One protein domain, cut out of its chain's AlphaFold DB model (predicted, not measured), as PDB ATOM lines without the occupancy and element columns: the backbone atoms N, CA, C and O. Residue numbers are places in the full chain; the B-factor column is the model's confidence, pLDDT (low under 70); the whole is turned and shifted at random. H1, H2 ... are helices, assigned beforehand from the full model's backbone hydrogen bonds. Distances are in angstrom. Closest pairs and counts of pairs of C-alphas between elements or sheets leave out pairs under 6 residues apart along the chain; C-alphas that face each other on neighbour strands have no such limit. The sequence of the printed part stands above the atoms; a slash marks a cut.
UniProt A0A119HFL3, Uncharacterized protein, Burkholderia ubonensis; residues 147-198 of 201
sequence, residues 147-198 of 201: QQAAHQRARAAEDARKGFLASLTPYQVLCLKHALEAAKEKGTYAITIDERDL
ATOM      1  N   GLN A 147     114.700 167.866 137.027       85.31
ATOM      2  CA  GLN A 147     114.844 166.530 136.439       85.31
ATOM      3  C   GLN A 147     113.537 166.053 135.798       85.31
ATOM      4  O   GLN A 147     113.537 165.577 134.664       85.31
ATOM      5  N   GLN A 148     112.406 166.221 136.487       87.62
ATOM      6  CA  GLN A 148     111.091 165.870 135.952       87.62
ATOM      7  C   GLN A 148     110.749 166.693 134.707       87.62
ATOM      8  O   GLN A 148     110.321 166.126 133.704       87.62
ATOM      9  N   ALA A 149     110.998 168.003 134.729       89.00
ATOM     10  CA  ALA A 149     110.789 168.873 133.578       89.00
ATOM     11  C   ALA A 149     111.700 168.491 132.399       89.00
ATOM     12  O   ALA A 149     111.252 168.490 131.253       89.00
ATOM     13  N   ALA A 150     112.959 168.125 132.656       86.00
ATOM     14  CA  ALA A 150     113.873 167.638 131.626       86.00
ATOM     15  C   ALA A 150     113.377 166.323 131.002       86.00
ATOM     16  O   ALA A 150     113.346 166.204 129.779       86.00
ATOM     17  N   HIS A 151     112.907 165.375 131.818       86.12
ATOM     18  CA  HIS A 151     112.314 164.131 131.326       86.12
ATOM     19  C   HIS A 151     111.029 164.361 130.526       86.12
ATOM     20  O   HIS A 151     110.840 163.733 129.488       86.12
ATOM     21  N   GLN A 152     110.155 165.267 130.968       89.38
ATOM     22  CA  GLN A 152     108.941 165.620 130.227       89.38
ATOM     23  C   GLN A 152     109.271 166.267 128.880       89.38
ATOM     24  O   GLN A 152     108.672 165.904 127.874       89.38
ATOM     25  N   ARG A 153     110.258 167.173 128.836       88.19
ATOM     26  CA  ARG A 153     110.734 167.775 127.581       88.19
ATOM     27  C   ARG A 153     111.344 166.738 126.642       88.19
ATOM     28  O   ARG A 153     111.070 166.794 125.451       88.19
ATOM     29  N   ALA A 154     112.126 165.796 127.168       85.06
ATOM     30  CA  ALA A 154     112.691 164.710 126.373       85.06
ATOM     31  C   ALA A 154     111.590 163.826 125.769       85.06
ATOM     32  O   ALA A 154     111.606 163.579 124.569       85.06
ATOM     33  N   ARG A 155     110.580 163.444 126.563       85.88
ATOM     34  CA  ARG A 155     109.421 162.678 126.072       85.88
ATOM     35  C   ARG A 155     108.624 163.440 125.017       85.88
ATOM     36  O   ARG A 155     108.366 162.896 123.958       85.88
ATOM     37  N   ALA A 156     108.305 164.711 125.261       86.69
ATOM     38  CA  ALA A 156     107.589 165.532 124.287       86.69
ATOM     39  C   ALA A 156     108.374 165.695 122.971       86.69
ATOM     40  O   ALA A 156     107.779 165.707 121.897       86.69
ATOM     41  N   ALA A 157     109.706 165.793 123.042       83.56
ATOM     42  CA  ALA A 157     110.564 165.826 121.861       83.56
ATOM     43  C   ALA A 157     110.583 164.479 121.116       83.56
ATOM     44  O   ALA A 157     110.543 164.470 119.887       83.56
ATOM     45  N   GLU A 158     110.605 163.351 121.831       82.25
ATOM     46  CA  GLU A 158     110.490 162.013 121.233       82.25
ATOM     47  C   GLU A 158     109.121 161.784 120.583       82.25
ATOM     48  O   GLU A 158     109.054 161.291 119.459       82.25
ATOM     49  N   ASP A 159     108.034 162.185 121.242       84.62
ATOM     50  CA  ASP A 159     106.677 162.074 120.704       84.62
ATOM     51  C   ASP A 159     106.510 162.949 119.454       84.62
ATOM     52  O   ASP A 159     105.975 162.495 118.442       84.62
ATOM     53  N   ALA A 160     107.048 164.175 119.473       83.19
ATOM     54  CA  ALA A 160     107.089 165.044 118.300       83.19
ATOM     55  C   ALA A 160     107.931 164.442 117.162       83.19
ATOM     56  O   ALA A 160     107.529 164.519 116.001       83.19
ATOM     57  N   ARG A 161     109.069 163.801 117.475       79.94
ATOM     58  CA  ARG A 161     109.901 163.099 116.484       79.94
ATOM     59  C   ARG A 161     109.150 161.929 115.854       79.94
ATOM     60  O   ARG A 161     109.139 161.818 114.633       79.94
ATOM     61  N   LYS A 162     108.501 161.084 116.655       82.31
ATOM     62  CA  LYS A 162     107.707 159.951 116.156       82.31
ATOM     63  C   LYS A 162     106.522 160.421 115.316       82.31
ATOM     64  O   LYS A 162     106.297 159.875 114.241       82.31
ATOM     65  N   GLY A 163     105.812 161.459 115.762       84.00
ATOM     66  CA  GLY A 163     104.727 162.072 114.996       84.00
ATOM     67  C   GLY A 163     105.203 162.656 113.664       84.00
ATOM     68  O   GLY A 163     104.562 162.433 112.640       84.00
ATOM     69  N   PHE A 164     106.359 163.330 113.652       82.31
ATOM     70  CA  PHE A 164     106.982 163.815 112.421       82.31
ATOM     71  C   PHE A 164     107.296 162.656 111.470       82.31
ATOM     72  O   PHE A 164     106.822 162.661 110.337       82.31
ATOM     73  N   LEU A 165     108.017 161.632 111.939       81.75
ATOM     74  CA  LEU A 165     108.399 160.487 111.110       81.75
ATOM     75  C   LEU A 165     107.184 159.721 110.554       81.75
ATOM     76  O   LEU A 165     107.188 159.356 109.383       81.75
ATOM     77  N   ALA A 166     106.120 159.553 111.344       81.94
ATOM     78  CA  ALA A 166     104.889 158.885 110.914       81.94
ATOM     79  C   ALA A 166     104.094 159.654 109.840       81.94
ATOM     80  O   ALA A 166     103.267 159.066 109.148       81.94
ATOM     81  N   SER A 167     104.323 160.964 109.698       86.12
ATOM     82  CA  SER A 167     103.658 161.811 108.693       86.12
ATOM     83  C   SER A 167     104.408 161.906 107.361       86.12
ATOM     84  O   SER A 167     103.916 162.532 106.420       86.12
ATOM     85  N   LEU A 168     105.590 161.294 107.263       84.75
ATOM     86  CA  LEU A 168     106.390 161.290 106.044       84.75
ATOM     87  C   LEU A 168     105.869 160.263 105.039       84.75
ATOM     88  O   LEU A 168     105.506 159.140 105.376       84.75
ATOM     89  N   THR A 169     105.907 160.634 103.763       88.38
ATOM     90  CA  THR A 169     105.688 159.688 102.663       88.38
ATOM     91  C   THR A 169     106.901 158.764 102.481       88.38
ATOM     92  O   THR A 169     108.027 159.166 102.792       88.38
ATOM     93  N   PRO A 170     106.734 157.567 101.885       85.12
ATOM     94  CA  PRO A 170     107.842 156.632 101.660       85.12
ATOM     95  C   PRO A 170     109.028 157.240 100.896       85.12
ATOM     96  O   PRO A 170     110.183 156.962 101.210       85.12
ATOM     97  N   TYR A 171     108.760 158.126  99.932       86.88
ATOM     98  CA  TYR A 171     109.807 158.840  99.196       86.88
ATOM     99  C   TYR A 171     110.584 159.821 100.091       86.88
ATOM    100  O   TYR A 171     111.811 159.866 100.044       86.88
ATOM    101  N   GLN A 172     109.891 160.566 100.960       85.25
ATOM    102  CA  GLN A 172     110.528 161.491 101.904       85.25
ATOM    103  C   GLN A 172     111.380 160.757 102.947       85.25
ATOM    104  O   GLN A 172     112.450 161.250 103.301       85.25
ATOM    105  N   VAL A 173     110.951 159.570 103.393       83.38
ATOM    106  CA  VAL A 173     111.745 158.691 104.272       83.38
ATOM    107  C   VAL A 173     113.049 158.272 103.585       83.38
ATOM    108  O   VAL A 173     114.114 158.325 104.196       83.38
ATOM    109  N   LEU A 174     112.987 157.921 102.297       82.69
ATOM    110  CA  LEU A 174     114.149 157.531 101.492       82.69
ATOM    111  C   LEU A 174     115.147 158.691 101.326       82.69
ATOM    112  O   LEU A 174     116.350 158.515 101.526       82.69
ATOM    113  N   CYS A 175     114.653 159.903 101.052       85.75
ATOM    114  CA  CYS A 175     115.485 161.109 101.016       85.75
ATOM    115  C   CYS A 175     116.139 161.413 102.376       85.75
ATOM    116  O   CYS A 175     117.298 161.824 102.416       85.75
ATOM    117  N   LEU A 176     115.420 161.199 103.483       83.25
ATOM    118  CA  LEU A 176     115.941 161.377 104.842       83.25
ATOM    119  C   LEU A 176     117.044 160.368 105.182       83.25
ATOM    120  O   LEU A 176     118.056 160.768 105.753       83.25
ATOM    121  N   LYS A 177     116.886 159.096 104.786       82.38
ATOM    122  CA  LYS A 177     117.920 158.057 104.942       82.38
ATOM    123  C   LYS A 177     119.215 158.453 104.224       82.38
ATOM    124  O   LYS A 177     120.262 158.526 104.859       82.38
ATOM    125  N   HIS A 178     119.129 158.847 102.953       82.81
ATOM    126  CA  HIS A 178     120.304 159.298 102.197       82.81
ATOM    127  C   HIS A 178     120.942 160.575 102.758       82.81
ATOM    128  O   HIS A 178     122.166 160.711 102.766       82.81
ATOM    129  N   ALA A 179     120.137 161.519 103.254       81.75
ATOM    130  CA  ALA A 179     120.657 162.727 103.891       81.75
ATOM    131  C   ALA A 179     121.406 162.419 105.201       81.75
ATOM    132  O   ALA A 179     122.416 163.062 105.488       81.75
ATOM    133  N   LEU A 180     120.940 161.434 105.975       79.00
ATOM    134  CA  LEU A 180     121.595 160.976 107.205       79.00
ATOM    135  C   LEU A 180     122.913 160.248 106.922       79.00
ATOM    136  O   LEU A 180     123.917 160.546 107.568       79.00
ATOM    137  N   GLU A 181     122.937 159.358 105.931       79.75
ATOM    138  CA  GLU A 181     124.158 158.679 105.476       79.75
ATOM    139  C   GLU A 181     125.214 159.695 105.011       79.75
ATOM    140  O   GLU A 181     126.348 159.689 105.495       79.75
ATOM    141  N   ALA A 182     124.820 160.665 104.182       80.69
ATOM    142  CA  ALA A 182     125.714 161.726 103.721       80.69
ATOM    143  C   ALA A 182     126.206 162.642 104.863       80.69
ATOM    144  O   ALA A 182     127.324 163.165 104.818       80.69
ATOM    145  N   ALA A 183     125.387 162.864 105.897       74.56
ATOM    146  CA  ALA A 183     125.777 163.644 107.072       74.56
ATOM    147  C   ALA A 183     126.791 162.898 107.957       74.56
ATOM    148  O   ALA A 183     127.691 163.538 108.513       74.56
ATOM    149  N   LYS A 184     126.680 161.565 108.047       73.75
ATOM    150  CA  LYS A 184     127.651 160.696 108.725       73.75
ATOM    151  C   LYS A 184     128.998 160.687 108.022       73.75
ATOM    152  O   LYS A 184     130.019 160.855 108.683       73.75
ATOM    153  N   GLU A 185     129.002 160.562 106.697       77.25
ATOM    154  CA  GLU A 185     130.229 160.613 105.892       77.25
ATOM    155  C   GLU A 185     130.978 161.943 106.057       77.25
ATOM    156  O   GLU A 185     132.207 161.978 106.043       77.25
ATOM    157  N   LYS A 186     130.247 163.043 106.278       78.94
ATOM    158  CA  LYS A 186     130.811 164.384 106.505       78.94
ATOM    159  C   LYS A 186     131.163 164.690 107.969       78.94
ATOM    160  O   LYS A 186     131.670 165.775 108.244       78.94
ATOM    161  N   GLY A 187     130.897 163.779 108.912       62.59
ATOM    162  CA  GLY A 187     131.174 163.973 110.345       62.59
ATOM    163  C   GLY A 187     130.294 165.029 111.033       62.59
ATOM    164  O   GLY A 187     130.586 165.466 112.146       62.59
ATOM    165  N   THR A 188     129.210 165.459 110.387       60.69
ATOM    166  CA  THR A 188     128.259 166.443 110.917       60.69
ATOM    167  C   THR A 188     127.138 165.744 111.680       60.69
ATOM    168  O   THR A 188     126.103 165.403 111.115       60.69
ATOM    169  N   TYR A 189     127.310 165.577 112.992       55.81
ATOM    170  CA  TYR A 189     126.298 165.026 113.911       55.81
ATOM    171  C   TYR A 189     125.174 166.028 114.245       55.81
ATOM    172  O   TYR A 189     124.786 166.185 115.400       55.81
ATOM    173  N   ALA A 190     124.670 166.763 113.251       48.78
ATOM    174  CA  ALA A 190     123.657 167.798 113.467       48.78
ATOM    175  C   ALA A 190     122.224 167.240 113.563       48.78
ATOM    176  O   ALA A 190     121.322 167.953 113.996       48.78
ATOM    177  N   ILE A 191     121.998 165.982 113.171       52.56
ATOM    178  CA  ILE A 191     120.656 165.400 113.093       52.56
ATOM    179  C   ILE A 191     120.506 164.335 114.183       52.56
ATOM    180  O   ILE A 191     121.055 163.242 114.095       52.56
ATOM    181  N   THR A 192     119.742 164.664 115.223       56.00
ATOM    182  CA  THR A 192     119.399 163.805 116.369       56.00
ATOM    183  C   THR A 192     118.300 162.785 116.033       56.00
ATOM    184  O   THR A 192     117.388 162.555 116.834       56.00
ATOM    185  N   ILE A 193     118.319 162.213 114.828       55.97
ATOM    186  CA  ILE A 193     117.419 161.118 114.445       55.97
ATOM    187  C   ILE A 193     118.214 159.821 114.618       55.97
ATOM    188  O   ILE A 193     119.240 159.630 113.974       55.97
ATOM    189  N   ASP A 194     117.775 158.978 115.553       57.53
ATOM    190  CA  ASP A 194     118.354 157.652 115.791       57.53
ATOM    191  C   ASP A 194     117.901 156.745 114.641       57.53
ATOM    192  O   ASP A 194     116.712 156.697 114.324       57.53
ATOM    193  N   GLU A 195     118.834 156.048 114.002       55.88
ATOM    194  CA  GLU A 195     118.571 155.233 112.805       55.88
ATOM    195  C   GLU A 195     117.578 154.100 113.055       55.88
ATOM    196  O   GLU A 195     116.856 153.691 112.149       55.88
ATOM    197  N   ARG A 196     117.474 153.662 114.312       57.03
ATOM    198  CA  ARG A 196     116.519 152.644 114.760       57.03
ATOM    199  C   ARG A 196     115.058 153.044 114.538       57.03
ATOM    200  O   ARG A 196     114.211 152.171 114.382       57.03
ATOM    201  N   ASP A 197     114.758 154.341 114.465       52.97
ATOM    202  CA  ASP A 197     113.404 154.821 114.162       52.97
ATOM    203  C   ASP A 197     113.070 154.761 112.663       52.97
ATOM    204  O   ASP A 197     111.900 154.804 112.294       52.97
ATOM    205  N   LEU A 198     114.081 154.668 111.794       54.88
ATOM    206  CA  LEU A 198     113.921 154.597 110.338       54.88
ATOM    207  C   LEU A 198     113.850 153.158 109.813       54.88
ATOM    208  O   LEU A 198     113.441 152.950 108.672       54.88
TER     209      LEU A 198
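Overview. This is residues 147 to 198 of the 201 residues of an uncharacterized protein of Burkholderia ubonensis (UniProt A0A119HFL3). Two long helices, H1 then H2, meet near their ends as an open V, and residues 186 to 198, with no named element, fold back from the far end of H2 toward the opening. Residues 147 to 157, in H1, stick out. The printed part has 52 residues, two named helices and no named strand; it is all helix, loose, with a radius of gyration of the C-alphas of 12.9 A, and flat, spanning 35 by 27 by 14 A.

Along the chain. Find C-alpha 147 at (114.844, 166.530, 136.439); from there H1, residues 147 to 166, runs 28.4 A. H2, residues 170 to 185, runs 23.1 A to C-alpha 185 at (130.229, 160.613, 105.892).

Arrangement. Look at Leu 165 and Val 173: their C-alphas, the closest of H1 and H2, are 7.8 A apart, and the helices are close but not clearly touching. They run opposite ways at a steep tilt of 57 degrees. In H1 and H2 every O i to N i+4 pair is within hydrogen-bond range.

Size, cuts and confidence. The farthest C-alphas, of Gln 147 and Tyr 171, are 38.4 A apart. The printed part has no cut, and the link from H1 to H2 is tight. Residues 187 to 198 have pLDDT under 70.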